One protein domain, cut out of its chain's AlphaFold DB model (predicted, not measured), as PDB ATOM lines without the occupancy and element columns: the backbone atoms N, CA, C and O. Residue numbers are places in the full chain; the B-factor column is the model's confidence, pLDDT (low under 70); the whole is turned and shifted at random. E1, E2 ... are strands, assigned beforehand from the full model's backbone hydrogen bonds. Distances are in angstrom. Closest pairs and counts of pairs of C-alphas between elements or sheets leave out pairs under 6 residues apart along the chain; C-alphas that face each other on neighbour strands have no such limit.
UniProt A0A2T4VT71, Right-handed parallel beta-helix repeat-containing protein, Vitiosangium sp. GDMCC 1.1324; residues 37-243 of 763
ATOM      1  N   GLY A  37     -39.392 -45.650 -24.277       92.12
ATOM      2  CA  GLY A  37     -39.162 -44.814 -25.453       92.12
ATOM      3  C   GLY A  37     -40.104 -45.215 -26.591       92.12
ATOM      4  O   GLY A  37     -41.012 -46.031 -26.403       92.12
ATOM      5  N   SER A  38     -39.885 -44.656 -27.775       93.56
ATOM      6  CA  SER A  38     -40.672 -44.957 -28.978       93.56
ATOM      7  C   SER A  38     -39.760 -45.270 -30.167       93.56
ATOM      8  O   SER A  38     -38.570 -44.957 -30.158       93.56
ATOM      9  N   ALA A  39     -40.323 -45.867 -31.216       94.25
ATOM     10  CA  ALA A  39     -39.679 -45.980 -32.520       94.25
ATOM     11  C   ALA A  39     -40.616 -45.459 -33.614       94.25
ATOM     12  O   ALA A  39     -41.792 -45.828 -33.643       94.25
ATOM     13  N   ARG A  40     -40.095 -44.615 -34.505       94.00
ATOM     14  CA  ARG A  40     -40.757 -44.150 -35.725       94.00
ATOM     15  C   ARG A  40     -40.190 -44.919 -36.909       94.00
ATOM     16  O   ARG A  40     -38.978 -44.978 -37.074       94.00
ATOM     17  N   PHE A  41     -41.058 -45.455 -37.753       94.75
ATOM     18  CA  PHE A  41     -40.681 -46.269 -38.903       94.75
ATOM     19  C   PHE A  41     -40.969 -45.541 -40.204       94.75
ATOM     20  O   PHE A  41     -41.998 -44.875 -40.334       94.75
ATOM     21  N   VAL A  42     -40.074 -45.714 -41.171       93.94
ATOM     22  CA  VAL A  42     -40.251 -45.266 -42.552       93.94
ATOM     23  C   VAL A  42     -39.808 -46.392 -43.476       93.94
ATOM     24  O   VAL A  42     -38.674 -46.860 -43.377       93.94
ATOM     25  N   ILE A  43     -40.686 -46.828 -44.380       94.00
ATOM     26  CA  ILE A  43     -40.309 -47.799 -45.409       94.00
ATOM     27  C   ILE A  43     -39.635 -47.072 -46.562       94.00
ATOM     28  O   ILE A  43     -40.203 -46.152 -47.157       94.00
ATOM     29  N   VAL A  44     -38.432 -47.523 -46.887       93.56
ATOM     30  CA  VAL A  44     -37.679 -47.105 -48.061       93.56
ATOM     31  C   VAL A  44     -37.904 -48.143 -49.151       93.56
ATOM     32  O   VAL A  44     -37.693 -49.332 -48.934       93.56
ATOM     33  N   VAL A  45     -38.346 -47.705 -50.325       90.25
ATOM     34  CA  VAL A  45     -38.621 -48.591 -51.462       90.25
ATOM     35  C   VAL A  45     -37.543 -48.370 -52.523       90.25
ATOM     36  O   VAL A  45     -37.495 -47.279 -53.099       90.25
ATOM     37  N   PRO A  46     -36.677 -49.362 -52.798       90.31
ATOM     38  CA  PRO A  46     -35.738 -49.293 -53.909       90.31
ATOM     39  C   PRO A  46     -36.468 -49.156 -55.254       90.31
ATOM     40  O   PRO A  46     -37.522 -49.770 -55.432       90.31
ATOM     41  N   PRO A  47     -35.911 -48.430 -56.241       84.94
ATOM     42  CA  PRO A  47     -36.543 -48.254 -57.552       84.94
ATOM     43  C   PRO A  47     -36.867 -49.564 -58.286       84.94
ATOM     44  O   PRO A  47     -37.817 -49.614 -59.066       84.94
ATOM     45  N   ALA A  48     -36.091 -50.624 -58.038       80.88
ATOM     46  CA  ALA A  48     -36.287 -51.941 -58.638       80.88
ATOM     47  C   ALA A  48     -37.523 -52.689 -58.097       80.88
ATOM     48  O   ALA A  48     -38.001 -53.629 -58.734       80.88
ATOM     49  N   LEU A  49     -38.066 -52.283 -56.943       86.88
ATOM     50  CA  LEU A  49     -39.185 -52.952 -56.291       86.88
ATOM     51  C   LEU A  49     -40.513 -52.262 -56.632       86.88
ATOM     52  O   LEU A  49     -40.761 -51.116 -56.260       86.88
ATOM     53  N   SER A  50     -41.421 -52.984 -57.292       82.88
ATOM     54  CA  SER A  50     -42.780 -52.486 -57.529       82.88
ATOM     55  C   SER A  50     -43.667 -52.687 -56.302       82.88
ATOM     56  O   SER A  50     -43.813 -53.803 -55.802       82.88
ATOM     57  N   THR A  51     -44.327 -51.617 -55.869       81.06
ATOM     58  CA  THR A  51     -45.275 -51.635 -54.747       81.06
ATOM     59  C   THR A  51     -46.743 -51.630 -55.167       81.06
ATOM     60  O   THR A  51     -47.639 -51.658 -54.321       81.06
ATOM     61  N   ALA A  52     -47.021 -51.631 -56.472       83.12
ATOM     62  CA  ALA A  52     -48.382 -51.719 -56.983       83.12
ATOM     63  C   ALA A  52     -49.018 -53.061 -56.569       83.12
ATOM     64  O   ALA A  52     -48.529 -54.129 -56.939       83.12
ATOM     65  N   GLY A  53     -50.116 -53.003 -55.808       82.25
ATOM     66  CA  GLY A  53     -50.796 -54.185 -55.263       82.25
ATOM     67  C   GLY A  53     -50.330 -54.620 -53.868       82.25
ATOM     68  O   GLY A  53     -50.603 -55.756 -53.479       82.25
ATOM     69  N   VAL A  54     -49.614 -53.761 -53.130       88.25
ATOM     70  CA  VAL A  54     -49.442 -53.890 -51.674       88.25
ATOM     71  C   VAL A  54     -50.623 -53.206 -50.983       88.25
ATOM     72  O   VAL A  54     -50.828 -52.008 -51.154       88.25
ATOM     73  N   ASP A  55     -51.381 -53.963 -50.191       86.56
ATOM     74  CA  ASP A  55     -52.610 -53.496 -49.535       86.56
ATOM     75  C   ASP A  55     -52.359 -53.027 -48.095       86.56
ATOM     76  O   ASP A  55     -53.044 -52.138 -47.587       86.56
ATOM     77  N   ARG A  56     -51.386 -53.638 -47.405       90.44
ATOM     78  CA  ARG A  56     -51.064 -53.331 -46.005       90.44
ATOM     79  C   ARG A  56     -49.598 -53.589 -45.699       90.44
ATOM     80  O   ARG A  56     -49.089 -54.665 -46.007       90.44
ATOM     81  N   VAL A  57     -48.972 -52.657 -44.984       94.00
ATOM     82  CA  VAL A  57     -47.636 -52.827 -44.401       94.00
ATOM     83  C   VAL A  57     -47.743 -52.891 -42.881       94.00
ATOM     84  O   VAL A  57     -48.389 -52.040 -42.269       94.00
ATOM     85  N   THR A  58     -47.135 -53.905 -42.270       95.06
ATOM     86  CA  THR A  58     -47.117 -54.088 -40.810       95.06
ATOM     87  C   THR A  58     -45.681 -54.212 -40.334       95.06
ATOM     88  O   THR A  58     -44.934 -55.008 -40.893       95.06
ATOM     89  N   VAL A  59     -45.307 -53.456 -39.301       96.56
ATOM     90  CA  VAL A  59     -44.016 -53.596 -38.618       96.56
ATOM     91  C   VAL A  59     -44.205 -54.378 -37.326       96.56
ATOM     92  O   VAL A  59     -45.135 -54.109 -36.573       96.56
ATOM     93  N   THR A  60     -43.334 -55.347 -37.070       95.50
ATOM     94  CA  THR A  60     -43.338 -56.202 -35.884       95.50
ATOM     95  C   THR A  60     -42.027 -56.042 -35.135       95.50
ATOM     96  O   THR A  60     -40.950 -56.223 -35.693       95.50
ATOM     97  N   SER A  61     -42.126 -55.711 -33.855       94.06
ATOM     98  CA  SER A  61     -41.008 -55.656 -32.921       94.06
ATOM     99  C   SER A  61     -40.777 -57.017 -32.274       94.06
ATOM    100  O   SER A  61     -41.724 -57.704 -31.890       94.06
ATOM    101  N   SER A  62     -39.514 -57.399 -32.122       91.94
ATOM    102  CA  SER A  62     -39.100 -58.619 -31.434       91.94
ATOM    103  C   SER A  62     -37.814 -58.385 -30.639       91.94
ATOM    104  O   SER A  62     -36.949 -57.602 -31.029       91.94
ATOM    105  N   ARG A  63     -37.708 -59.035 -29.478       87.75
ATOM    106  CA  ARG A  63     -36.546 -58.992 -28.578       87.75
ATOM    107  C   ARG A  63     -36.513 -60.302 -27.779       87.75
ATOM    108  O   ARG A  63     -37.586 -60.789 -27.414       87.75
ATOM    109  N   PRO A  64     -35.336 -60.872 -27.458       78.69
ATOM    110  CA  PRO A  64     -35.255 -62.050 -26.598       78.69
ATOM    111  C   PRO A  64     -36.040 -61.858 -25.293       78.69
ATOM    112  O   PRO A  64     -35.870 -60.850 -24.610       78.69
ATOM    113  N   GLN A  65     -36.889 -62.835 -24.954       73.75
ATOM    114  CA  GLN A  65     -37.687 -62.864 -23.716       73.75
ATOM    115  C   GLN A  65     -38.706 -61.708 -23.557       73.75
ATOM    116  O   GLN A  65     -39.168 -61.456 -22.447       73.75
ATOM    117  N   SER A  66     -39.088 -61.033 -24.649       79.06
ATOM    118  CA  SER A  66     -40.159 -60.023 -24.691       79.06
ATOM    119  C   SER A  66     -41.316 -60.488 -25.572       79.06
ATOM    120  O   SER A  66     -41.108 -61.202 -26.551       79.06
ATOM    121  N   GLU A  67     -42.530 -60.027 -25.269       85.31
ATOM    122  CA  GLU A  67     -43.663 -60.150 -26.185       85.31
ATOM    123  C   GLU A  67     -43.440 -59.266 -27.422       85.31
ATOM    124  O   GLU A  67     -42.924 -58.147 -27.313       85.31
ATOM    125  N   SER A  68     -43.787 -59.786 -28.602       88.44
ATOM    126  CA  SER A  68     -43.715 -59.058 -29.868       88.44
ATOM    127  C   SER A  68     -44.912 -58.129 -30.030       88.44
ATOM    128  O   SER A  68     -46.038 -58.524 -29.737       88.44
ATOM    129  N   ARG A  69     -44.700 -56.930 -30.575       92.06
ATOM    130  CA  ARG A  69     -45.787 -55.993 -30.903       92.06
ATOM    131  C   ARG A  69     -45.783 -55.647 -32.378       92.06
ATOM    132  O   ARG A  69     -44.715 -55.336 -32.902       92.06
ATOM    133  N   SER A  70     -46.960 -55.644 -32.998       92.38
ATOM    134  CA  SER A  70     -47.135 -55.347 -34.419       92.38
ATOM    135  C   SER A  70     -48.062 -54.155 -34.624       92.38
ATOM    136  O   SER A  70     -49.169 -54.154 -34.092       92.38
ATOM    137  N   GLU A  71     -47.647 -53.185 -35.435       94.88
ATOM    138  CA  GLU A  71     -48.434 -51.989 -35.758       94.88
ATOM    139  C   GLU A  71     -48.506 -51.786 -37.285       94.88
ATOM    140  O   GLU A  71     -47.519 -52.037 -37.991       94.88
ATOM    141  N   PRO A  72     -49.660 -51.371 -37.845       93.69
ATOM    142  CA  PRO A  72     -49.766 -51.031 -39.261       93.69
ATOM    143  C   PRO A  72     -49.092 -49.683 -39.559       93.69
ATOM    144  O   PRO A  72     -49.196 -48.739 -38.777       93.69
ATOM    145  N   LEU A  73     -48.451 -49.573 -40.722       93.25
ATOM    146  CA  LEU A  73     -47.912 -48.309 -41.227       93.25
ATOM    147  C   LEU A  73     -48.908 -47.644 -42.182       93.25
ATOM    148  O   LEU A  73     -49.579 -48.318 -42.968       93.25
ATOM    149  N   LEU A  74     -48.994 -46.318 -42.121       91.38
ATOM    150  CA  LEU A  74     -49.875 -45.510 -42.957       91.38
ATOM    151  C   LEU A  74     -49.142 -45.075 -44.225       91.38
ATOM    152  O   LEU A  74     -48.004 -44.615 -44.148       91.38
ATOM    153  N   ASP A  75     -49.799 -45.200 -45.377       85.56
ATOM    154  CA  ASP A  75     -49.296 -44.684 -46.651       85.56
ATOM    155  C   ASP A  75     -49.654 -43.202 -46.803       85.56
ATOM    156  O   ASP A  75     -50.829 -42.828 -46.770       85.56
ATOM    157  N   SER A  76     -48.641 -42.360 -46.991       81.12
ATOM    158  CA  SER A  76     -48.806 -40.942 -47.298       81.12
ATOM    159  C   SER A  76     -48.135 -40.614 -48.630       81.12
ATOM    160  O   SER A  76     -47.022 -40.093 -48.668       81.12
ATOM    161  N   GLY A  77     -48.828 -40.896 -49.735       69.94
ATOM    162  CA  GLY A  77     -48.365 -40.524 -51.073       69.94
ATOM    163  C   GLY A  77     -47.199 -41.373 -51.590       69.94
ATOM    164  O   GLY A  77     -46.343 -40.844 -52.296       69.94
ATOM    165  N   GLY A  78     -47.169 -42.669 -51.255       70.19
ATOM    166  CA  GLY A  78     -46.165 -43.630 -51.722       70.19
ATOM    167  C   GLY A  78     -45.032 -43.904 -50.729       70.19
ATOM    168  O   GLY A  78     -44.028 -44.503 -51.111       70.19
ATOM    169  N   GLN A  79     -45.171 -43.474 -49.473       83.88
ATOM    170  CA  GLN A  79     -44.207 -43.712 -48.396       83.88
ATOM    171  C   GLN A  79     -44.957 -44.170 -47.140       83.88
ATOM    172  O   GLN A  79     -45.752 -43.415 -46.574       83.88
ATOM    173  N   TRP A  80     -44.700 -45.404 -46.692       91.69
ATOM    174  CA  TRP A  80     -45.291 -45.930 -45.458       91.69
ATOM    175  C   TRP A  80     -44.525 -45.451 -44.233       91.69
ATOM    176  O   TRP A  80     -43.303 -45.600 -44.165       91.69
ATOM    177  N   SER A  81     -45.243 -44.928 -43.242       91.88
ATOM    178  CA  SER A  81     -44.657 -44.526 -41.963       91.88
ATOM    179  C   SER A  81     -45.598 -44.755 -40.780       91.88
ATOM    180  O   SER A  81     -46.804 -44.930 -40.949       91.88
ATOM    181  N   GLY A  82     -45.045 -44.811 -39.570       91.56
ATOM    182  CA  GLY A  82     -45.815 -45.092 -38.358       91.56
ATOM    183  C   GLY A  82     -44.941 -45.172 -37.111       91.56
ATOM    184  O   GLY A  82     -43.740 -44.914 -37.179       91.56
ATOM    185  N   TRP A  83     -45.539 -45.532 -35.975       92.81
ATOM    186  CA  TRP A  83     -44.862 -45.577 -34.677       92.81
ATOM    187  C   TRP A  83     -45.188 -46.863 -33.923       92.81
ATOM    188  O   TRP A  83     -46.299 -47.376 -34.015       92.81
ATOM    189  N   ILE A  84     -44.239 -47.322 -33.111       93.94
ATOM    190  CA  ILE A  84     -44.513 -48.194 -31.969       93.94
ATOM    191  C   ILE A  84     -44.101 -47.414 -30.716       93.94
ATOM    192  O   ILE A  84     -42.913 -47.197 -30.471       93.94
ATOM    193  N   ASP A  85     -45.087 -46.965 -29.939       91.00
ATOM    194  CA  ASP A  85     -44.866 -46.212 -28.697       91.00
ATOM    195  C   ASP A  85     -44.711 -47.134 -27.487       91.00
ATOM    196  O   ASP A  85     -45.188 -48.264 -27.519       91.00
ATOM    197  N   GLN A  86     -44.125 -46.644 -26.388       89.38
ATOM    198  CA  GLN A  86     -43.994 -47.384 -25.119       89.38
ATOM    199  C   GLN A  86     -43.180 -48.685 -25.247       89.38
ATOM    200  O   GLN A  86     -43.511 -49.717 -24.663       89.38
ATOM    201  N   LEU A  87     -42.104 -48.647 -26.027       90.56
ATOM    202  CA  LEU A  87     -41.086 -49.694 -26.034       90.56
ATOM    203  C   LEU A  87     -40.156 -49.512 -24.834       90.56
ATOM    204  O   LEU A  87     -39.880 -48.384 -24.434       90.56
ATOM    205  N   ARG A  88     -39.635 -50.601 -24.261       90.81
ATOM    206  CA  ARG A  88     -38.610 -50.492 -23.216       90.81
ATOM    207  C   ARG A  88     -37.353 -49.867 -23.825       90.81
ATOM    208  O   ARG A  88     -36.911 -50.282 -24.889       90.81
ATOM    209  N   ALA A  89     -36.766 -48.899 -23.141       91.06
ATOM    210  CA  ALA A  89     -35.563 -48.210 -23.574       91.06
ATOM    211  C   ALA A  89     -34.315 -49.054 -23.283       91.06
ATOM    212  O   ALA A  89     -33.774 -49.028 -22.176       91.06
ATOM    213  N   VAL A  90     -33.923 -49.866 -24.261       91.00
ATOM    214  CA  VAL A  90     -32.841 -50.856 -24.192       91.00
ATOM    215  C   VAL A  90     -32.365 -51.211 -25.607       91.00
ATOM    216  O   VAL A  90     -33.100 -51.034 -26.580       91.00
ATOM    217  N   ASP A  91     -31.164 -51.778 -25.708       90.75
ATOM    218  CA  ASP A  91     -30.561 -52.250 -26.966       90.75
ATOM    219  C   ASP A  91     -31.040 -53.649 -27.352       90.75
ATOM    220  O   ASP A  91     -31.435 -54.426 -26.476       90.75
ATOM    221  N   GLY A  92     -30.962 -54.006 -28.636       90.31
ATOM    222  CA  GLY A  92     -31.188 -55.382 -29.097       90.31
ATOM    223  C   GLY A  92     -32.593 -55.674 -29.627       90.31
ATOM    224  O   GLY A  92     -33.019 -56.829 -29.591       90.31
ATOM    225  N   TYR A  93     -33.334 -54.660 -30.081       94.56
ATOM    226  CA  TYR A  93     -34.583 -54.892 -30.808       94.56
ATOM    227  C   TYR A  93     -34.319 -55.310 -32.257       94.56
ATOM    228  O   TYR A  93     -33.464 -54.744 -32.934       94.56
ATOM    229  N   THR A  94     -35.117 -56.251 -32.749       95.94
ATOM    230  CA  THR A  94     -35.266 -56.533 -34.178       95.94
ATOM    231  C   THR A  94     -36.651 -56.087 -34.626       95.94
ATOM    232  O   THR A  94     -37.658 -56.430 -34.000       95.94
ATOM    233  N   PHE A  95     -36.703 -55.328 -35.715       96.94
ATOM    234  CA  PHE A  95     -37.933 -54.881 -36.352       96.94
ATOM    235  C   PHE A  95     -38.046 -55.499 -37.738       96.94
ATOM    236  O   PHE A  95     -37.161 -55.313 -38.567       96.94
ATOM    237  N   ASP A  96     -39.148 -56.202 -37.976       95.62
ATOM    238  CA  ASP A  96     -39.494 -56.820 -39.252       95.62
ATOM    239  C   ASP A  96     -40.719 -56.124 -39.838       95.62
ATOM    240  O   ASP A  96     -41.768 -56.084 -39.196       95.62
ATOM    241  N   ALA A  97     -40.612 -55.592 -41.052       95.06
ATOM    242  CA  ALA A  97     -41.754 -55.073 -41.790       95.06
ATOM    243  C   ALA A  97     -42.136 -56.011 -42.937       95.06
ATOM    244  O   ALA A  97     -41.286 -56.413 -43.731       95.06
ATOM    245  N   GLU A  98     -43.427 -56.320 -43.042       94.38
ATOM    246  CA  GLU A  98     -44.002 -57.113 -44.130       94.38
ATOM    247  C   GLU A  98     -45.050 -56.288 -44.881       94.38
ATOM    248  O   GLU A  98     -46.017 -55.788 -44.293       94.38
ATOM    249  N   GLY A  99     -44.858 -56.166 -46.195       91.81
ATOM    250  CA  GLY A  99     -45.889 -55.728 -47.129       91.81
ATOM    251  C   GLY A  99     -46.722 -56.922 -47.587       91.81
ATOM    252  O   GLY A  99     -46.177 -57.913 -48.072       91.81
ATOM    253  N   SER A 100     -48.041 -56.825 -47.454       85.62
ATOM    254  CA  SER A 100     -49.005 -57.880 -47.782       85.62
ATOM    255  C   SER A 100     -50.027 -57.398 -48.816       85.62
ATOM    256  O   SER A 100     -50.377 -56.218 -48.844       85.62
ATOM    257  N   GLY A 101     -50.482 -58.308 -49.680       85.31
ATOM    258  CA  GLY A 101     -51.375 -58.030 -50.808       85.31
ATOM    259  C   GLY A 101     -51.089 -58.963 -51.988       85.31
ATOM    260  O   GLY A 101     -50.593 -60.080 -51.799       85.31
ATOM    261  N   ALA A 102     -51.362 -58.501 -53.210       80.56
ATOM    262  CA  ALA A 102     -50.986 -59.189 -54.451       80.56
ATOM    263  C   ALA A 102     -49.462 -59.195 -54.692       80.56
ATOM    264  O   ALA A 102     -48.935 -60.098 -55.345       80.56
ATOM    265  N   ARG A 103     -48.748 -58.207 -54.143       82.25
ATOM    266  CA  ARG A 103     -47.282 -58.157 -54.054       82.25
ATOM    267  C   ARG A 103     -46.853 -58.227 -52.589       82.25
ATOM    268  O   ARG A 103     -47.587 -57.793 -51.704       82.25
ATOM    269  N   ARG A 104     -45.663 -58.783 -52.338       89.44
ATOM    270  CA  ARG A 104     -45.074 -58.892 -50.997       89.44
ATOM    271  C   ARG A 104     -43.641 -58.391 -50.989       89.44
ATOM    272  O   ARG A 104     -42.907 -58.634 -51.943       89.44
ATOM    273  N   PHE A 105     -43.253 -57.759 -49.891       92.50
ATOM    274  CA  PHE A 105     -41.871 -57.395 -49.601       92.50
ATOM    275  C   PHE A 105     -41.584 -57.605 -48.117       92.50
ATOM    276  O   PHE A 105     -42.506 -57.624 -47.299       92.50
ATOM    277  N   LEU A 106     -40.304 -57.733 -47.787       93.81
ATOM    278  CA  LEU A 106     -39.800 -57.805 -46.420       93.81
ATOM    279  C   LEU A 106     -38.784 -56.684 -46.193       93.81
ATOM    280  O   LEU A 106     -38.099 -56.282 -47.128       93.81
ATOM    281  N   ALA A 107     -38.661 -56.205 -44.963       94.94
ATOM    282  CA  ALA A 107     -37.579 -55.322 -44.535       94.94
ATOM    283  C   ALA A 107     -37.222 -55.623 -43.078       94.94
ATOM    284  O   ALA A 107     -38.104 -55.993 -42.301       94.94
ATOM    285  N   ARG A 108     -35.951 -55.468 -42.697       95.81
ATOM    286  CA  ARG A 108     -35.483 -55.797 -41.346       95.81
ATOM    287  C   ARG A 108     -34.425 -54.815 -40.857       95.81
ATOM    288  O   ARG A 108     -33.499 -54.505 -41.589       95.81
ATOM    289  N   ALA A 109     -34.526 -54.432 -39.587       96.62
ATOM    290  CA  ALA A 109     -33.440 -53.842 -38.807       96.62
ATOM    291  C   ALA A 109     -33.195 -54.712 -37.573       96.62
ATOM    292  O   ALA A 109     -34.153 -55.117 -36.915       96.62
ATOM    293  N   SER A 110     -31.941 -54.998 -37.245       94.75
ATOM    294  CA  SER A 110     -31.559 -55.778 -36.056       94.75
ATOM    295  C   SER A 110     -30.764 -54.929 -35.070       94.75
ATOM    296  O   SER A 110     -30.313 -53.849 -35.418       94.75
ATOM    297  N   GLU A 111     -30.602 -55.395 -33.833       92.56
ATOM    298  CA  GLU A 111     -29.770 -54.723 -32.817       92.56
ATOM    299  C   GLU A 111     -30.098 -53.232 -32.588       92.56
ATOM    300  O   GLU A 111     -29.247 -52.435 -32.207       92.56
ATOM    301  N   VAL A 112     -31.359 -52.842 -32.783       94.75
ATOM    302  CA  VAL A 112     -31.798 -51.450 -32.664       94.75
ATOM    303  C   VAL A 112     -31.906 -51.043 -31.193       94.75
ATOM    304  O   VAL A 112     -32.517 -51.747 -30.380       94.75
ATOM    305  N   SER A 113     -31.341 -49.882 -30.865       93.06
ATOM    306  CA  SER A 113     -31.423 -49.246 -29.548       93.06
ATOM    307  C   SER A 113     -32.624 -48.316 -29.443       93.06
ATOM    308  O   SER A 113     -32.788 -47.412 -30.263       93.06
ATOM    309  N   ILE A 114     -33.437 -48.495 -28.399       93.88
ATOM    310  CA  ILE A 114     -34.520 -47.562 -28.072       93.88
ATOM    311  C   ILE A 114     -34.054 -46.616 -26.958       93.88
ATOM    312  O   ILE A 114     -33.798 -47.072 -25.841       93.88
ATOM    313  N   PRO A 115     -33.937 -45.306 -27.221       90.75
ATOM    314  CA  PRO A 115     -33.503 -44.329 -26.229       90.75
ATOM    315  C   PRO A 115     -34.596 -44.055 -25.186       90.75
ATOM    316  O   PRO A 115     -35.788 -44.027 -25.490       90.75
ATOM    317  N   TYR A 116     -34.192 -43.788 -23.942       91.44
ATOM    318  CA  TYR A 116     -35.132 -43.410 -22.886       91.44
ATOM    319  C   TYR A 116     -35.776 -42.054 -23.184       91.44
ATOM    320  O   TYR A 116     -35.078 -41.070 -23.430       91.44
ATOM    321  N   SER A 117     -37.110 -42.004 -23.135       88.62
ATOM    322  CA  SER A 117     -37.928 -40.806 -23.346       88.62
ATOM    323  C   SER A 117     -37.696 -40.084 -24.686       88.62
ATOM    324  O   SER A 117     -38.035 -38.906 -24.813       88.62
ATOM    325  N   ARG A 118     -37.136 -40.769 -25.689       89.19
ATOM    326  CA  ARG A 118     -36.988 -40.271 -27.064       89.19
ATOM    327  C   ARG A 118     -37.533 -41.300 -28.054       89.19
ATOM    328  O   ARG A 118     -37.813 -42.445 -27.690       89.19
ATOM    329  N   THR A 119     -37.668 -40.884 -29.305       91.81
ATOM    330  CA  THR A 119     -38.121 -41.745 -30.396       91.81
ATOM    331  C   THR A 119     -36.948 -42.056 -31.313       91.81
ATOM    332  O   THR A 119     -36.405 -41.141 -31.920       91.81
ATOM    333  N   ALA A 120     -36.555 -43.322 -31.446       94.00
ATOM    334  CA  ALA A 120     -35.593 -43.721 -32.475       94.00
ATOM    335  C   ALA A 120     -36.248 -43.644 -33.862       94.00
ATOM    336  O   ALA A 120     -37.387 -44.083 -34.028       94.00
ATOM    337  N   LEU A 121     -35.539 -43.132 -34.866       94.56
ATOM    338  CA  LEU A 121     -35.984 -43.194 -36.258       94.56
ATOM    339  C   LEU A 121     -35.399 -44.448 -36.911       94.56
ATOM    340  O   LEU A 121     -34.188 -44.633 -36.904       94.56
ATOM    341  N   VAL A 122     -36.242 -45.297 -37.491       96.38
ATOM    342  CA  VAL A 122     -35.846 -46.564 -38.116       96.38
ATOM    343  C   VAL A 122     -36.323 -46.574 -39.566       96.38
ATOM    344  O   VAL A 122     -37.509 -46.761 -39.854       96.38
ATOM    345  N   LEU A 123     -35.395 -46.363 -40.494       96.25
ATOM    346  CA  LEU A 123     -35.632 -46.561 -41.919       96.25
ATOM    347  C   LEU A 123     -35.421 -48.039 -42.243       96.25
ATOM    348  O   LEU A 123     -34.363 -48.587 -41.943       96.25
ATOM    349  N   LEU A 124     -36.420 -48.665 -42.856       96.31
ATOM    350  CA  LEU A 124     -36.406 -50.074 -43.249       96.31
ATOM    351  C   LEU A 124     -36.485 -50.172 -44.771       96.31
ATOM    352  O   LEU A 124     -37.476 -49.730 -45.359       96.31
ATOM    353  N   THR A 125     -35.478 -50.761 -45.411       95.44
ATOM    354  CA  THR A 125     -35.456 -50.894 -46.872       95.44
ATOM    355  C   THR A 125     -36.169 -52.167 -47.309       95.44
ATOM    356  O   THR A 125     -35.801 -53.280 -46.931       95.44
ATOM    357  N   ALA A 126     -37.213 -52.003 -48.119       93.56
ATOM    358  CA  ALA A 126     -38.002 -53.094 -48.663       93.56
ATOM    359  C   ALA A 126     -37.213 -53.898 -49.706       93.56
ATOM    360  O   ALA A 126     -36.613 -53.334 -50.619       93.56
ATOM    361  N   ARG A 127     -37.282 -55.226 -49.615       91.56
ATOM    362  CA  ARG A 127     -36.731 -56.173 -50.592       91.56
ATOM    363  C   ARG A 127     -37.712 -57.292 -50.905       91.56
ATOM    364  O   ARG A 127     -38.633 -57.574 -50.135       91.56
ATOM    365  N   GLU A 128     -37.494 -57.969 -52.025       89.25
ATOM    366  CA  GLU A 128     -38.264 -59.166 -52.355       89.25
ATOM    367  C   GLU A 128     -37.993 -60.299 -51.341       89.25
ATOM    368  O   GLU A 128     -36.876 -60.417 -50.836       89.25
ATOM    369  N   PRO A 129     -38.981 -61.163 -51.030       86.31
ATOM    370  CA  PRO A 129     -38.795 -62.236 -50.048       86.31
ATOM    371  C   PRO A 129     -37.763 -63.306 -50.438       86.31
ATOM    372  O   PRO A 129     -37.228 -63.983 -49.566       86.31
ATOM    373  N   SER A 130     -37.516 -63.495 -51.736       82.50
ATOM    374  CA  SER A 130     -36.594 -64.507 -52.265       82.50
ATOM    375  C   SER A 130     -36.005 -64.030 -53.598       82.50
ATOM    376  O   SER A 130     -36.418 -64.529 -54.650       82.50
ATOM    377  N   PRO A 131     -35.080 -63.054 -53.582       80.88
ATOM    378  CA  PRO A 131     -34.427 -62.606 -54.803       80.88
ATOM    379  C   PRO A 131     -33.607 -63.757 -55.417       80.88
ATOM    380  O   PRO A 131     -33.042 -64.573 -54.679       80.88
ATOM    381  N   PRO A 132     -33.545 -63.874 -56.755       82.38
ATOM    382  CA  PRO A 132     -32.661 -64.834 -57.406       82.38
ATOM    383  C   PRO A 132     -31.194 -64.518 -57.086       82.38
ATOM    384  O   PRO A 132     -30.827 -63.360 -56.890       82.38
ATOM    385  N   ALA A 133     -30.348 -65.550 -57.058       83.81
ATOM    386  CA  ALA A 133     -28.913 -65.362 -56.870       83.81
ATOM    387  C   ALA A 133     -28.324 -64.507 -58.012       83.81
ATOM    388  O   ALA A 133     -28.700 -64.714 -59.173       83.81
ATOM    389  N   PRO A 134     -27.410 -63.568 -57.712       85.19
ATOM    390  CA  PRO A 134     -26.835 -62.703 -58.733       85.19
ATOM    391  C   PRO A 134     -25.956 -63.504 -59.708       85.19
ATOM    392  O   PRO A 134     -25.226 -64.411 -59.310       85.19
ATOM    393  N   THR A 135     -26.016 -63.169 -61.002       81.19
ATOM    394  CA  THR A 135     -25.183 -63.779 -62.062       81.19
ATOM    395  C   THR A 135     -23.870 -63.028 -62.316       81.19
ATOM    396  O   THR A 135     -23.094 -63.427 -63.180       81.19
ATOM    397  N   GLY A 136     -23.626 -61.942 -61.582       83.06
ATOM    398  CA  GLY A 136     -22.439 -61.089 -61.646       83.06
ATOM    399  C   GLY A 136     -22.332 -60.233 -60.381       83.06
ATOM    400  O   GLY A 136     -23.030 -60.501 -59.404       83.06
ATOM    401  N   ASN A 137     -21.475 -59.214 -60.394       86.25
ATOM    402  CA  ASN A 137     -21.354 -58.269 -59.282       86.25
ATOM    403  C   ASN A 137     -22.609 -57.384 -59.179       86.25
ATOM    404  O   ASN A 137     -23.003 -56.768 -60.173       86.25
ATOM    405  N   VAL A 138     -23.216 -57.288 -57.998       88.38
ATOM    406  CA  VAL A 138     -24.327 -56.376 -57.691       88.38
ATOM    407  C   VAL A 138     -23.925 -55.440 -56.557       88.38
ATOM    408  O   VAL A 138     -23.064 -55.777 -55.762       88.38
ATOM    409  N   ALA A 139     -24.523 -54.248 -56.492       90.00
ATOM    410  CA  ALA A 139     -24.232 -53.323 -55.400       90.00
ATOM    411  C   ALA A 139     -24.667 -53.906 -54.038       90.00
ATOM    412  O   ALA A 139     -25.667 -54.637 -53.989       90.00
ATOM    413  N   PRO A 140     -24.010 -53.504 -52.933       93.88
ATOM    414  CA  PRO A 140     -24.479 -53.807 -51.588       93.88
ATOM    415  C   PRO A 140     -25.923 -53.335 -51.371       93.88
ATOM    416  O   PRO A 140     -26.406 -52.407 -52.023       93.88
ATOM    417  N   PHE A 141     -26.606 -53.928 -50.399       93.56
ATOM    418  CA  PHE A 141     -27.960 -53.563 -50.006       93.56
ATOM    419  C   PHE A 141     -27.960 -52.964 -48.600       93.56
ATOM    420  O   PHE A 141     -27.535 -53.623 -47.652       93.56
ATOM    421  N   ILE A 142     -28.461 -51.734 -48.442       96.62
ATOM    422  CA  ILE A 142     -28.674 -51.126 -47.116       96.62
ATOM    423  C   ILE A 142     -30.001 -51.652 -46.565       96.62
ATOM    424  O   ILE A 142     -31.062 -51.205 -46.995       96.62
ATOM    425  N   ASP A 143     -29.949 -52.580 -45.611       95.88
ATOM    426  CA  ASP A 143     -31.122 -53.162 -44.950       95.88
ATOM    427  C   ASP A 143     -31.899 -52.128 -44.132       95.88
ATOM    428  O   ASP A 143     -33.133 -52.071 -44.190       95.88
ATOM    429  N   ALA A 144     -31.173 -51.309 -43.368       96.75
ATOM    430  CA  ALA A 144     -31.761 -50.328 -42.472       96.75
ATOM    431  C   ALA A 144     -30.814 -49.168 -42.151       96.75
ATOM    432  O   ALA A 144     -29.592 -49.317 -42.151       96.75
ATOM    433  N   LEU A 145     -31.406 -48.027 -41.796       97.38
ATOM    434  CA  LEU A 145     -30.710 -46.883 -41.218       97.38
ATOM    435  C   LEU A 145     -31.435 -46.440 -39.944       97.38
ATOM    436  O   LEU A 145     -32.598 -46.039 -39.982       97.38
ATOM    437  N   VAL A 146     -30.742 -46.523 -38.812       96.50
ATOM    438  CA  VAL A 146     -31.271 -46.172 -37.492       96.50
ATOM    439  C   VAL A 146     -30.667 -44.854 -37.038       96.50
ATOM    440  O   VAL A 146     -29.450 -44.717 -37.062       96.50
ATOM    441  N   ALA A 147     -31.495 -43.917 -36.580       95.00
ATOM    442  CA  ALA A 147     -31.066 -42.698 -35.904       95.00
ATOM    443  C   ALA A 147     -31.540 -42.694 -34.444       95.00
ATOM    444  O   ALA A 147     -32.671 -43.081 -34.140       95.00
ATOM    445  N   SER A 148     -30.697 -42.206 -33.533       93.56
ATOM    446  CA  SER A 148     -30.970 -42.176 -32.090       93.56
ATOM    447  C   SER A 148     -32.118 -41.247 -31.675       93.56
ATOM    448  O   SER A 148     -32.519 -41.258 -30.515       93.56
ATOM    449  N   THR A 149     -32.612 -40.402 -32.579       90.56
ATOM    450  CA  THR A 149     -33.740 -39.489 -32.356       90.56
ATOM    451  C   THR A 149     -34.401 -39.142 -33.694       90.56
ATOM    452  O   THR A 149     -33.711 -39.058 -34.709       90.56
ATOM    453  N   ASP A 150     -35.716 -38.919 -33.714       85.31
ATOM    454  CA  ASP A 150     -36.454 -38.388 -34.873       85.31
ATOM    455  C   ASP A 150     -36.694 -36.865 -34.795       85.31
ATOM    456  O   ASP A 150     -37.155 -36.257 -35.761       85.31
ATOM    457  N   THR A 151     -36.340 -36.242 -33.666       83.62
ATOM    458  CA  THR A 151     -36.389 -34.792 -33.424       83.62
ATOM    459  C   THR A 151     -34.990 -34.229 -33.213       83.62
ATOM    460  O   THR A 151     -34.215 -34.803 -32.441       83.62
ATOM    461  N   ILE A 152     -34.677 -33.105 -33.862       87.69
ATOM    462  CA  ILE A 152     -33.318 -32.560 -33.939       87.69
ATOM    463  C   ILE A 152     -33.367 -31.054 -33.692       87.69
ATOM    464  O   ILE A 152     -33.930 -30.306 -34.490       87.69
ATOM    465  N   GLU A 153     -32.778 -30.626 -32.583       89.88
ATOM    466  CA  GLU A 153     -32.607 -29.211 -32.251       89.88
ATOM    467  C   GLU A 153     -31.314 -28.667 -32.882       89.88
ATOM    468  O   GLU A 153     -30.392 -29.450 -33.150       89.88
ATOM    469  N   PRO A 154     -31.213 -27.345 -33.114       92.25
ATOM    470  CA  PRO A 154     -29.960 -26.716 -33.522       92.25
ATOM    471  C   PRO A 154     -28.787 -27.111 -32.608       92.25
ATOM    472  O   PRO A 154     -28.925 -27.102 -31.385       92.25
ATOM    473  N   GLY A 155     -27.658 -27.523 -33.194       91.50
ATOM    474  CA  GLY A 155     -26.471 -27.982 -32.451       91.50
ATOM    475  C   GLY A 155     -26.579 -29.377 -31.805       91.50
ATOM    476  O   GLY A 155     -25.619 -29.843 -31.192       91.50
ATOM    477  N   GLY A 156     -27.722 -30.065 -31.918       91.56
ATOM    478  CA  GLY A 156     -27.940 -31.383 -31.317       91.56
ATOM    479  C   GLY A 156     -27.141 -32.508 -31.986       91.56
ATOM    480  O   GLY A 156     -26.886 -32.476 -33.186       91.56
ATOM    481  N   GLU A 157     -26.782 -33.541 -31.219       93.44
ATOM    482  CA  GLU A 157     -26.105 -34.737 -31.741       93.44
ATOM    483  C   GLU A 157     -27.090 -35.876 -32.040       93.44
ATOM    484  O   GLU A 157     -27.969 -36.198 -31.234       93.44
ATOM    485  N   VAL A 158     -26.899 -36.527 -33.187       94.06
ATOM    486  CA  VAL A 158     -27.643 -37.712 -33.621       94.06
ATOM    487  C   VAL A 158     -26.653 -38.825 -33.938       94.06
ATOM    488  O   VAL A 158     -25.740 -38.645 -34.740       94.06
ATOM    489  N   SER A 159     -26.832 -39.987 -33.310       94.88
ATOM    490  CA  SER A 159     -26.082 -41.195 -33.659       94.88
ATOM    491  C   SER A 159     -26.849 -41.986 -34.710       94.88
ATOM    492  O   SER A 159     -28.018 -42.313 -34.505       94.88
ATOM    493  N   PHE A 160     -26.181 -42.301 -35.811       96.00
ATOM    494  CA  PHE A 160     -26.662 -43.124 -36.905       96.00
ATOM    495  C   PHE A 160     -25.986 -44.492 -36.901       96.00
ATOM    496  O   PHE A 160     -24.805 -44.615 -36.578       96.00
ATOM    497  N   HIS A 161     -26.723 -45.520 -37.304       96.38
ATOM    498  CA  HIS A 161     -26.181 -46.843 -37.580       96.38
ATOM    499  C   HIS A 161     -26.827 -47.415 -38.843       96.38
ATOM    500  O   HIS A 161     -28.047 -47.596 -38.900       96.38
ATOM    501  N   ALA A 162     -26.006 -47.667 -39.858       97.44
ATOM    502  CA  ALA A 162     -26.400 -48.293 -41.108       97.44
ATOM    503  C   ALA A 162     -26.119 -49.799 -41.054       97.44
ATOM    504  O   ALA A 162     -25.032 -50.234 -40.672       97.44
ATOM    505  N   GLN A 163     -27.097 -50.590 -41.477       96.94
ATOM    506  CA  GLN A 163     -26.972 -52.033 -41.653       96.94
ATOM    507  C   GLN A 163     -26.995 -52.325 -43.141       96.94
ATOM    508  O   GLN A 163     -27.903 -51.877 -43.839       96.94
ATOM    509  N   ALA A 164     -25.990 -53.049 -43.620       96.44
ATOM    510  CA  ALA A 164     -25.889 -53.432 -45.014       96.44
ATOM    511  C   ALA A 164     -25.320 -54.843 -45.150       96.44
ATOM    512  O   ALA A 164     -24.577 -55.312 -44.285       96.44
ATOM    513  N   HIS A 165     -25.642 -55.492 -46.262       93.44
ATOM    514  CA  HIS A 165     -25.045 -56.754 -46.679       93.44
ATOM    515  C   HIS A 165     -24.771 -56.733 -48.180       93.44
ATOM    516  O   HIS A 165     -25.329 -55.917 -48.909       93.44
ATOM    517  N   ASP A 166     -23.940 -57.663 -48.633       92.12
ATOM    518  CA  ASP A 166     -23.724 -57.909 -50.052       92.12
ATOM    519  C   ASP A 166     -24.306 -59.275 -50.441       92.12
ATOM    520  O   ASP A 166     -24.238 -60.238 -49.668       92.12
ATOM    521  N   ALA A 167     -24.930 -59.349 -51.616       89.62
ATOM    522  CA  ALA A 167     -25.473 -60.592 -52.155       89.62
ATOM    523  C   ALA A 167     -24.381 -61.465 -52.803       89.62
ATOM    524  O   ALA A 167     -24.560 -62.681 -52.929       89.62
ATOM    525  N   ASN A 168     -23.250 -60.872 -53.194       88.81
ATOM    526  CA  ASN A 168     -22.053 -61.562 -53.640       88.81
ATOM    527  C   ASN A 168     -21.278 -62.091 -52.416       88.81
ATOM    528  O   ASN A 168     -20.670 -61.356 -51.641       88.81
ATOM    529  N   LEU A 169     -21.334 -63.412 -52.205       83.75
ATOM    530  CA  LEU A 169     -20.729 -64.056 -51.035       83.75
ATOM    531  C   LEU A 169     -19.211 -63.827 -50.979       83.75
ATOM    532  O   LEU A 169     -18.473 -64.348 -51.813       83.75
ATOM    533  N   GLY A 170     -18.754 -63.152 -49.924       79.44
ATOM    534  CA  GLY A 170     -17.335 -62.905 -49.659       79.44
ATOM    535  C   GLY A 170     -16.840 -61.525 -50.089       79.44
ATOM    536  O   GLY A 170     -15.707 -61.184 -49.745       79.44
ATOM    537  N   ASP A 171     -17.673 -60.729 -50.763       86.00
ATOM    538  CA  ASP A 171     -17.324 -59.362 -51.137       86.00
ATOM    539  C   ASP A 171     -17.291 -58.457 -49.900       86.00
ATOM    540  O   ASP A 171     -18.164 -58.488 -49.027       86.00
ATOM    541  N   ALA A 172     -16.231 -57.658 -49.807       89.50
ATOM    542  CA  ALA A 172     -16.103 -56.630 -48.787       89.50
ATOM    543  C   ALA A 172     -16.659 -55.304 -49.318       89.50
ATOM    544  O   ALA A 172     -16.499 -54.979 -50.494       89.50
ATOM    545  N   PHE A 173     -17.236 -54.497 -48.430       93.81
ATOM    546  CA  PHE A 173     -17.735 -53.162 -48.753       93.81
ATOM    547  C   PHE A 173     -17.305 -52.126 -47.711       93.81
ATOM    548  O   PHE A 173     -16.923 -52.451 -46.587       93.81
ATOM    549  N   SER A 174     -17.355 -50.856 -48.102       94.62
ATOM    550  CA  SER A 174     -16.990 -49.699 -47.279       94.62
ATOM    551  C   SER A 174     -18.143 -48.708 -47.184       94.62
ATOM    552  O   SER A 174     -18.861 -48.533 -48.168       94.62
ATOM    553  N   PHE A 175     -18.251 -48.001 -46.060       96.38
ATOM    554  CA  PHE A 175     -19.207 -46.910 -45.867       96.38
ATOM    555  C   PHE A 175     -18.561 -45.553 -46.178       96.38
ATOM    556  O   PHE A 175     -17.360 -45.375 -45.973       96.38
ATOM    557  N   SER A 176     -19.360 -44.596 -46.650       96.69
ATOM    558  CA  SER A 176     -19.012 -43.175 -46.706       96.69
ATOM    559  C   SER A 176     -20.222 -42.303 -46.359       96.69
ATOM    560  O   SER A 176     -21.302 -42.542 -46.901       96.69
ATOM    561  N   TRP A 177     -20.046 -41.285 -45.517       97.50
ATOM    562  CA  TRP A 177     -21.114 -40.367 -45.101       97.50
ATOM    563  C   TRP A 177     -20.892 -38.934 -45.587       97.50
ATOM    564  O   TRP A 177     -19.781 -38.410 -45.514       97.50
ATOM    565  N   GLU A 178     -21.977 -38.281 -46.000       96.88
ATOM    566  CA  GLU A 178     -22.027 -36.864 -46.363       96.88
ATOM    567  C   GLU A 178     -23.243 -36.184 -45.720       96.88
ATOM    568  O   GLU A 178     -24.278 -36.814 -45.504       96.88
ATOM    569  N   ALA A 179     -23.139 -34.886 -45.423       95.19
ATOM    570  CA  ALA A 179     -24.243 -34.081 -44.908       95.19
ATOM    571  C   ALA A 179     -24.247 -32.692 -45.560       95.19
ATOM    572  O   ALA A 179     -23.188 -32.113 -45.804       95.19
ATOM    573  N   THR A 180     -25.431 -32.125 -45.813       95.12
ATOM    574  CA  THR A 180     -25.565 -30.775 -46.400       95.12
ATOM    575  C   THR A 180     -25.025 -29.668 -45.495       95.12
ATOM    576  O   THR A 180     -24.616 -28.618 -45.987       95.12
ATOM    577  N   SER A 181     -25.054 -29.885 -44.179       93.00
ATOM    578  CA  SER A 181     -24.508 -28.999 -43.149       93.00
ATOM    579  C   SER A 181     -24.320 -29.775 -41.838       93.00
ATOM    580  O   SER A 181     -24.746 -30.927 -41.715       93.00
ATOM    581  N   GLY A 182     -23.709 -29.142 -40.838       92.19
ATOM    582  CA  GLY A 182     -23.331 -29.788 -39.579       92.19
ATOM    583  C   GLY A 182     -21.969 -30.482 -39.652       92.19
ATOM    584  O   GLY A 182     -21.195 -30.258 -40.583       92.19
ATOM    585  N   PHE A 183     -21.660 -31.294 -38.644       95.50
ATOM    586  CA  PHE A 183     -20.358 -31.946 -38.489       95.50
ATOM    587  C   PHE A 183     -20.510 -33.464 -38.370       95.50
ATOM    588  O   PHE A 183     -21.304 -33.938 -37.566       95.50
ATOM    589  N   LEU A 184     -19.743 -34.201 -39.175       96.12
ATOM    590  CA  LEU A 184     -19.644 -35.663 -39.185       96.12
ATOM    591  C   LEU A 184     -18.334 -36.082 -38.499       96.12
ATOM    592  O   LEU A 184     -17.292 -35.459 -38.724       96.12
ATOM    593  N   LYS A 185     -18.385 -37.099 -37.637       95.00
ATOM    594  CA  LYS A 185     -17.278 -37.527 -36.776       95.00
ATOM    595  C   LYS A 185     -16.375 -38.579 -37.427       95.00
ATOM    596  O   LYS A 185     -15.156 -38.421 -37.380       95.00
ATOM    597  N   ASP A 186     -16.942 -39.644 -37.984       92.06
ATOM    598  CA  ASP A 186     -16.248 -40.727 -38.684       92.06
ATOM    599  C   ASP A 186     -17.029 -41.121 -39.939       92.06
ATOM    600  O   ASP A 186     -17.921 -41.973 -39.945       92.06
ATOM    601  N   THR A 187     -16.637 -40.517 -41.053       94.88
ATOM    602  CA  THR A 187     -17.348 -40.690 -42.311       94.88
ATOM    603  C   THR A 187     -17.173 -42.065 -42.947       94.88
ATOM    604  O   THR A 187     -17.789 -42.270 -43.981       94.88
ATOM    605  N   HIS A 188     -16.399 -43.009 -42.393       95.19
ATOM    606  CA  HIS A 188     -16.123 -44.311 -43.034       95.19
ATOM    607  C   HIS A 188     -16.647 -45.531 -42.263       95.19
ATOM    608  O   HIS A 188     -16.424 -46.678 -42.665       95.19
ATOM    609  N   SER A 189     -17.341 -45.300 -41.151       95.31
ATOM    610  CA  SER A 189     -17.883 -46.342 -40.282       95.31
ATOM    611  C   SER A 189     -19.351 -46.646 -40.609       95.31
ATOM    612  O   SER A 189     -20.095 -45.791 -41.085       95.31
ATOM    613  N   ALA A 190     -19.800 -47.870 -40.312       95.38
ATOM    614  CA  ALA A 190     -21.225 -48.220 -40.345       95.38
ATOM    615  C   ALA A 190     -22.040 -47.421 -39.307       95.38
ATOM    616  O   ALA A 190     -23.240 -47.210 -39.474       95.38
ATOM    617  N   SER A 191     -21.386 -46.983 -38.230       95.31
ATOM    618  CA  SER A 191     -21.962 -46.145 -37.178       95.31
ATOM    619  C   SER A 191     -21.329 -44.766 -37.212       95.31
ATOM    620  O   SER A 191     -20.103 -44.672 -37.169       95.31
ATOM    621  N   GLU A 192     -22.152 -43.723 -37.221       96.06
ATOM    622  CA  GLU A 192     -21.699 -42.345 -37.377       96.06
ATOM    623  C   GLU A 192     -22.398 -41.388 -36.404       96.06
ATOM    624  O   GLU A 192     -23.556 -41.594 -36.050       96.06
ATOM    625  N   VAL A 193     -21.712 -40.337 -35.946       96.19
ATOM    626  CA  VAL A 193     -22.305 -39.282 -35.106       96.19
ATOM    627  C   VAL A 193     -22.294 -37.960 -35.858       96.19
ATOM    628  O   VAL A 193     -21.232 -37.453 -36.211       96.19
ATOM    629  N   TRP A 194     -23.481 -37.387 -36.045       96.38
ATOM    630  CA  TRP A 194     -23.674 -36.098 -36.696       96.38
ATOM    631  C   TRP A 194     -24.130 -35.038 -35.695       96.38
ATOM    632  O   TRP A 194     -25.102 -35.245 -34.965       96.38
ATOM    633  N   THR A 195     -23.467 -33.885 -35.693       96.44
ATOM    634  CA  THR A 195     -23.901 -32.686 -34.967       96.44
ATOM    635  C   THR A 195     -24.636 -31.754 -35.926       96.44
ATOM    636  O   THR A 195     -24.058 -31.285 -36.911       96.44
ATOM    637  N   ALA A 196     -25.908 -31.477 -35.640       93.69
ATOM    638  CA  ALA A 196     -26.762 -30.614 -36.444       93.69
ATOM    639  C   ALA A 196     -26.244 -29.161 -36.486       93.69
ATOM    640  O   ALA A 196     -25.651 -28.688 -35.516       93.69
ATOM    641  N   PRO A 197     -26.469 -28.414 -37.583       94.69
ATOM    642  CA  PRO A 197     -26.126 -26.996 -37.643       94.69
ATOM    643  C   PRO A 197     -26.935 -26.157 -36.642       94.69
ATOM    644  O   PRO A 197     -28.032 -26.527 -36.238       94.69
ATOM    645  N   GLU A 198     -26.425 -24.969 -36.318       92.50
ATOM    646  CA  GLU A 198     -27.110 -23.974 -35.468       92.50
ATOM    647  C   GLU A 198     -28.308 -23.292 -36.162       92.50
ATOM    648  O   GLU A 198     -29.041 -22.516 -35.551       92.50
ATOM    649  N   VAL A 199     -28.503 -23.540 -37.461       90.75
ATOM    650  CA  VAL A 199     -29.560 -22.924 -38.271       90.75
ATOM    651  C   VAL A 199     -30.653 -23.947 -38.550       90.75
ATOM    652  O   VAL A 199     -30.380 -25.031 -39.067       90.75
ATOM    653  N   GLU A 200     -31.896 -23.574 -38.244       90.50
ATOM    654  CA  GLU A 200     -33.073 -24.385 -38.547       90.50
ATOM    655  C   GLU A 200     -33.264 -24.586 -40.054       90.50
ATOM    656  O   GLU A 200     -32.992 -23.701 -40.869       90.50
ATOM    657  N   GLY A 201     -33.785 -25.750 -40.427       89.50
ATOM    658  CA  GLY A 201     -34.103 -26.077 -41.812       89.50
ATOM    659  C   GLY A 201     -33.844 -27.537 -42.174       89.50
ATOM    660  O   GLY A 201     -33.340 -28.312 -41.353       89.50
ATOM    661  N   PRO A 202     -34.196 -27.924 -43.411       89.94
ATOM    662  CA  PRO A 202     -33.961 -29.270 -43.905       89.94
ATOM    663  C   PRO A 202     -32.463 -29.527 -44.080       89.94
ATOM    664  O   PRO A 202     -31.759 -28.744 -44.719       89.94
ATOM    665  N   GLN A 203     -31.999 -30.648 -43.545       92.38
ATOM    666  CA  GLN A 203     -30.657 -31.180 -43.729       92.38
ATOM    667  C   GLN A 203     -30.749 -32.570 -44.342       92.38
ATOM    668  O   GLN A 203     -31.547 -33.393 -43.897       92.38
ATOM    669  N   THR A 204     -29.935 -32.829 -45.360       93.62
ATOM    670  CA  THR A 204     -29.844 -34.144 -45.994       93.62
ATOM    671  C   THR A 204     -28.544 -34.806 -45.576       93.62
ATOM    672  O   THR A 204     -27.476 -34.217 -45.739       93.62
ATOM    673  N   LEU A 205     -28.651 -36.029 -45.063       95.25
ATOM    674  CA  LEU A 205     -27.533 -36.932 -44.836       95.25
ATOM    675  C   LEU A 205     -27.569 -38.051 -45.870       95.25
ATOM    676  O   LEU A 205     -28.631 -38.612 -46.134       95.25
ATOM    677  N   THR A 206     -26.414 -38.400 -46.414       96.94
ATOM    678  CA  THR A 206     -26.260 -39.474 -47.391       96.94
ATOM    679  C   THR A 206     -25.264 -40.482 -46.853       96.94
ATOM    680  O   THR A 206     -24.118 -40.126 -46.586       96.94
ATOM    681  N   VAL A 207     -25.685 -41.738 -46.717       97.31
ATOM    682  CA  VAL A 207     -24.762 -42.865 -46.534       97.31
ATOM    683  C   VAL A 207     -24.630 -43.600 -47.853       97.31
ATOM    684  O   VAL A 207     -25.639 -43.947 -48.466       97.31
ATOM    685  N   THR A 208     -23.398 -43.851 -48.272       97.00
ATOM    686  CA  THR A 208     -23.078 -44.655 -49.451       97.00
ATOM    687  C   THR A 208     -22.311 -45.894 -49.016       97.00
ATOM    688  O   THR A 208     -21.364 -45.802 -48.237       97.00
ATOM    689  N   VAL A 209     -22.723 -47.057 -49.510       96.69
ATOM    690  CA  VAL A 209     -22.044 -48.338 -49.296       96.69
ATOM    691  C   VAL A 209     -21.524 -48.815 -50.639       96.69
ATOM    692  O   VAL A 209     -22.304 -48.958 -51.575       96.69
ATOM    693  N   THR A 210     -20.214 -49.014 -50.750       93.94
ATOM    694  CA  THR A 210     -19.539 -49.379 -52.006       93.94
ATOM    695  C   THR A 210     -18.770 -50.675 -51.831       93.94
ATOM    696  O   THR A 210     -17.960 -50.774 -50.905       93.94
ATOM    697  N   ASP A 211     -18.988 -51.635 -52.725       92.38
ATOM    698  CA  ASP A 211     -18.254 -52.900 -52.754       92.38
ATOM    699  C   ASP A 211     -16.804 -52.729 -53.264       92.38
ATOM    700  O   ASP A 211     -16.342 -51.637 -53.635       92.38
ATOM    701  N   SER A 212     -16.051 -53.830 -53.273       88.69
ATOM    702  CA  SER A 212     -14.685 -53.877 -53.805       88.69
ATOM    703  C   SER A 212     -14.587 -53.722 -55.328       88.69
ATOM    704  O   SER A 212     -13.509 -53.401 -55.829       88.69
ATOM    705  N   SER A 213     -15.685 -53.915 -56.057       86.31
ATOM    706  CA  SER A 213     -15.786 -53.824 -57.519       86.31
ATOM    707  C   SER A 213     -16.274 -52.457 -58.020       86.31
ATOM    708  O   SER A 213     -16.298 -52.209 -59.226       86.31
ATOM    709  N   GLY A 214     -16.619 -51.552 -57.101       87.62
ATOM    710  CA  GLY A 214     -17.072 -50.195 -57.370       87.62
ATOM    711  C   GLY A 214     -18.581 -50.019 -57.519       87.62
ATOM    712  O   GLY A 214     -18.994 -48.884 -57.754       87.62
ATOM    713  N   ALA A 215     -19.403 -51.065 -57.382       90.25
ATOM    714  CA  ALA A 215     -20.849 -50.872 -57.333       90.25
ATOM    715  C   ALA A 215     -21.248 -50.361 -55.944       90.25
ATOM    716  O   ALA A 215     -20.682 -50.746 -54.918       90.25
ATOM    717  N   ALA A 216     -22.198 -49.434 -55.906       92.94
ATOM    718  CA  ALA A 216     -22.587 -48.772 -54.679       92.94
ATOM    719  C   ALA A 216     -24.089 -48.541 -54.582       92.94
ATOM    720  O   ALA A 216     -24.814 -48.474 -55.570       92.94
ATOM    721  N   VAL A 217     -24.540 -48.356 -53.355       95.69
ATOM    722  CA  VAL A 217     -25.879 -47.889 -53.015       95.69
ATOM    723  C   VAL A 217     -25.743 -46.649 -52.150       95.69
ATOM    724  O   VAL A 217     -24.857 -46.595 -51.302       95.69
ATOM    725  N   SER A 218     -26.624 -45.666 -52.325       95.69
ATOM    726  CA  SER A 218     -26.750 -44.545 -51.398       95.69
ATOM    727  C   SER A 218     -28.167 -44.401 -50.855       95.69
ATOM    728  O   SER A 218     -29.140 -44.477 -51.610       95.69
ATOM    729  N   LEU A 219     -28.277 -44.111 -49.561       96.31
ATOM    730  CA  LEU A 219     -29.521 -43.740 -48.896       96.31
ATOM    731  C   LEU A 219     -29.443 -42.277 -48.446       96.31
ATOM    732  O   LEU A 219     -28.672 -41.938 -47.551       96.31
ATOM    733  N   GLU A 220     -30.247 -41.424 -49.079       95.25
ATOM    734  CA  GLU A 220     -30.399 -40.004 -48.748       95.25
ATOM    735  C   GLU A 220     -31.556 -39.835 -47.758       95.25
ATOM    736  O   GLU A 220     -32.698 -40.167 -48.077       95.25
ATOM    737  N   LEU A 221     -31.285 -39.293 -46.576       93.44
ATOM    738  CA  LEU A 221     -32.253 -39.010 -45.524       93.44
ATOM    739  C   LEU A 221     -32.339 -37.497 -45.295       93.44
ATOM    740  O   LEU A 221     -31.377 -36.877 -44.851       93.44
ATOM    741  N   THR A 222     -33.505 -36.906 -45.556       91.50
ATOM    742  CA  THR A 222     -33.796 -35.504 -45.238       91.50
ATOM    743  C   THR A 222     -34.520 -35.399 -43.895       91.50
ATOM    744  O   THR A 222     -35.621 -35.934 -43.730       91.50
ATOM    745  N   LEU A 223     -33.904 -34.677 -42.959       88.25
ATOM    746  CA  LEU A 223     -34.390 -34.376 -41.610       88.25
ATOM    747  C   LEU A 223     -34.569 -32.863 -41.452       88.25
ATOM    748  O   LEU A 223     -33.878 -32.094 -42.109       88.25
ATOM    749  N   ASN A 224     -35.449 -32.416 -40.555       87.69
ATOM    750  CA  ASN A 224     -35.621 -30.990 -40.260       87.69
ATOM    751  C   ASN A 224     -35.028 -30.644 -38.892       87.69
ATOM    752  O   ASN A 224     -35.470 -31.185 -37.879       87.69
ATOM    753  N   VAL A 225     -34.072 -29.712 -38.875       89.50
ATOM    754  CA  VAL A 225     -33.534 -29.109 -37.648       89.50
ATOM    755  C   VAL A 225     -34.468 -27.983 -37.217       89.50
ATOM    756  O   VAL A 225     -34.712 -27.066 -38.001       89.50
ATOM    757  N   GLN A 226     -35.020 -28.057 -36.007       87.69
ATOM    758  CA  GLN A 226     -36.009 -27.098 -35.503       87.69
ATOM    759  C   GLN A 226     -36.025 -27.048 -33.969       87.69
ATOM    760  O   GLN A 226     -35.912 -28.077 -33.309       87.69
ATOM    761  N   SER A 227     -36.232 -25.860 -33.396       79.06
ATOM    762  CA  SER A 227     -36.283 -25.629 -31.941       79.06
ATOM    763  C   SER A 227     -37.613 -26.052 -31.302       79.06
ATOM    764  O   SER A 227     -37.745 -26.060 -30.081       79.06
ATOM    765  N   GLN A 228     -38.630 -26.376 -32.109       71.56
ATOM    766  CA  GLN A 228     -39.893 -26.957 -31.650       71.56
ATOM    767  C   GLN A 228     -40.183 -28.227 -32.444       71.56
ATOM    768  O   GLN A 228     -40.521 -28.180 -33.624       71.56
ATOM    769  N   SER A 229     -40.046 -29.381 -31.796       64.69
ATOM    770  CA  SER A 229     -40.325 -30.672 -32.418       64.69
ATOM    771  C   SER A 229     -41.817 -30.846 -32.713       64.69
ATOM    772  O   SER A 229     -42.640 -30.762 -31.799       64.69
ATOM    773  N   SER A 230     -42.170 -31.185 -33.954       66.50
ATOM    774  CA  SER A 230     -43.492 -31.718 -34.295       66.50
ATOM    775  C   SER A 230     -43.408 -33.226 -34.537       66.50
ATOM    776  O   SER A 230     -42.513 -33.713 -35.227       66.50
ATOM    777  N   ARG A 231     -44.372 -33.983 -33.995       68.75
ATOM    778  CA  ARG A 231     -44.471 -35.440 -34.213       68.75
ATOM    779  C   ARG A 231     -44.718 -35.796 -35.690       68.75
ATOM    780  O   ARG A 231     -44.449 -36.915 -36.106       68.75
ATOM    781  N   GLU A 232     -45.190 -34.833 -36.482       66.19
ATOM    782  CA  GLU A 232     -45.509 -34.965 -37.909       66.19
ATOM    783  C   GLU A 232     -44.431 -34.387 -38.841       66.19
ATOM    784  O   GLU A 232     -44.666 -34.266 -40.043       66.19
ATOM    785  N   ALA A 233     -43.242 -34.025 -38.335       70.50
ATOM    786  CA  ALA A 233     -42.172 -33.509 -39.186       70.50
ATOM    787  C   ALA A 233     -41.891 -34.491 -40.348       70.50
ATOM    788  O   ALA A 233     -41.695 -35.689 -40.090       70.50
ATOM    789  N   PRO A 234     -41.897 -34.033 -41.615       72.94
ATOM    790  CA  PRO A 234     -41.739 -34.922 -42.759       72.94
ATOM    791  C   PRO A 234     -40.327 -35.514 -42.767       72.94
ATOM    792  O   PRO A 234     -39.344 -34.779 -42.719       72.94
ATOM    793  N   VAL A 235     -40.243 -36.842 -42.839       82.94
ATOM    794  CA  VAL A 235     -38.991 -37.584 -43.026       82.94
ATOM    795  C   VAL A 235     -39.014 -38.162 -44.426       82.94
ATOM    796  O   VAL A 235     -39.850 -39.009 -44.740       82.94
ATOM    797  N   ARG A 236     -38.092 -37.713 -45.273       86.31
ATOM    798  CA  ARG A 236     -37.992 -38.196 -46.649       86.31
ATOM    799  C   ARG A 236     -36.721 -39.009 -46.807       86.31
ATOM    800  O   ARG A 236     -35.650 -38.538 -46.448       86.31
ATOM    801  N   ALA A 237     -36.864 -40.207 -47.357       89.25
ATOM    802  CA  ALA A 237     -35.756 -41.103 -47.636       89.25
ATOM    803  C   ALA A 237     -35.749 -41.462 -49.124       89.25
ATOM    804  O   ALA A 237     -36.806 -41.763 -49.683       89.25
ATOM    805  N   VAL A 238     -34.587 -41.415 -49.772       90.19
ATOM    806  CA  VAL A 238     -34.422 -41.768 -51.187       90.19
ATOM    807  C   VAL A 238     -33.287 -42.772 -51.328       90.19
ATOM    808  O   VAL A 238     -32.162 -42.511 -50.917       90.19
ATOM    809  N   TYR A 239     -33.593 -43.915 -51.935       92.44
ATOM    810  CA  TYR A 239     -32.636 -44.975 -52.231       92.44
ATOM    811  C   TYR A 239     -32.143 -44.842 -53.673       92.44
ATOM    812  O   TYR A 239     -32.958 -44.701 -54.591       92.44
ATOM    813  N   ARG A 240     -30.827 -44.887 -53.887       93.50
ATOM    814  CA  ARG A 240     -30.217 -44.855 -55.223       93.50
ATOM    815  C   ARG A 240     -29.181 -45.953 -55.367       93.50
ATOM    816  O   ARG A 240     -28.381 -46.175 -54.467       93.50
ATOM    817  N   GLU A 241     -29.176 -46.577 -56.531       90.75
ATOM    818  CA  GLU A 241     -28.157 -47.538 -56.932       90.75
ATOM    819  C   GLU A 241     -27.184 -46.859 -57.896       90.75
ATOM    820  O   GLU A 241     -27.593 -46.126 -58.801       90.75
ATOM    821  N   HIS A 242     -25.898 -47.117 -57.694       88.69
ATOM    822  CA  HIS A 242     -24.786 -46.612 -58.486       88.69
ATOM    823  C   HIS A 242     -24.029 -47.820 -59.046       88.69
ATOM    824  O   HIS A 242     -23.229 -48.430 -58.334       88.69
ATOM    825  N   PRO A 243     -24.301 -48.234 -60.292       84.75
ATOM    826  CA  PRO A 243     -23.645 -49.401 -60.868       84.75
ATOM    827  C   PRO A 243     -22.140 -49.163 -61.033       84.75
ATOM    828  O   PRO A 243     -21.701 -48.034 -61.264       84.75
TER     829      PRO A 243
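Overview. This is residues 37 to 243 of the 763 residues of the protein "Right-handed parallel beta-helix repeat-containing protein" of Vitiosangium sp. GDMCC 1.1324 (UniProt A0A2T4VT71). One long sheet of ten strands curls and folds back on itself, the leaf E6 E5 E2 E3 over the leaf E1 E7 E8 E9 E11 with E4 at the fold, and a second sheet, E10 E12 E13 E14, faces part of it as a crossed sandwich. E8 sits in the middle, between E6 and E13. The printed part has 207 residues with fourteen named strands, E1 to E14 along the chain, and no named helix: all strand. The large sheet is mixed, in the order E6 E5 E2 E3 E4 E1 E7 E8 E9 E11; the small one is antiparallel. The whole is compact, with a radius of gyration of the C-alphas of 16.6 A and spans of 49 by 37 by 36 A.

Arrangement. Begin at E1, residues 37 to 44, and find its parallel neighbour E7, residues 119 to 125, with N 40 and O 120 2.8 A apart. E4, residues 80 to 88, is antiparallel to E1, with N 41 and O 82 2.8 A apart, and bends by 54 degrees at residue 85. E2, residues 54 to 62, E3, residues 69 to 75, and E4 form a meander, each strand the antiparallel neighbour of the one before; look at N 59 and O 71, 2.9 A, and N 74 and O 81, 2.8 A. E1 to E4 make a Greek key, a meander of three plus a strand that closes on its far member, and so do E2 to E5, with E5 residues 93 to 101; N 58 and O 98 are 3.0 A apart. E6, residues 105 to 112, forms a hairpin with E5, N 97 and O 107 being 2.8 A apart. Its closest C-alphas to E8, residues 141 to 147, are Ala 109 and Ala 144, 5.3 A. E7, E8 and E9, residues 157 to 165, are another meander, with N 123 and O 145 2.9 A apart and N 146 and O 161 2.9 A. Edge strand E11, residues 191 to 195, is antiparallel to E9: N 160 and O 192, 2.7 A. In the second sheet, E10, residues 173 to 179, is antiparallel to E12, residues 201 to 211: N 176 and O 208, 2.8 A. E12, E13, residues 216 to 225, and E14, residues 236 to 242, are the third meander: N 205 and O 221, 2.9 A; N 220 and O 238, 2.9 A. Between the sheets, whose strands stand at 65 degrees, the closest C-alphas of E8 and E13 are Phe 141 and Val 217, 6.8 A.

Along the chain. Find C-alpha 37 at (-39.162, -44.814, -25.453), where E1 begins. E12, the longest, runs 33.0 A from C-alpha 201 at (-34.103, -26.077, -41.812); E13 spans 28.2 A. E14 ends at C-alpha 242, (-24.786, -46.612, -58.486).

Size, cuts and confidence. The printed part has no cut; C-alphas 135 and 228, the two farthest apart, are 50.0 A apart. The links E7 to E8 and E10 to E11 are long. Mean pLDDT of the printed part is 90.3; residues 77 and 229 to 232 are under 70.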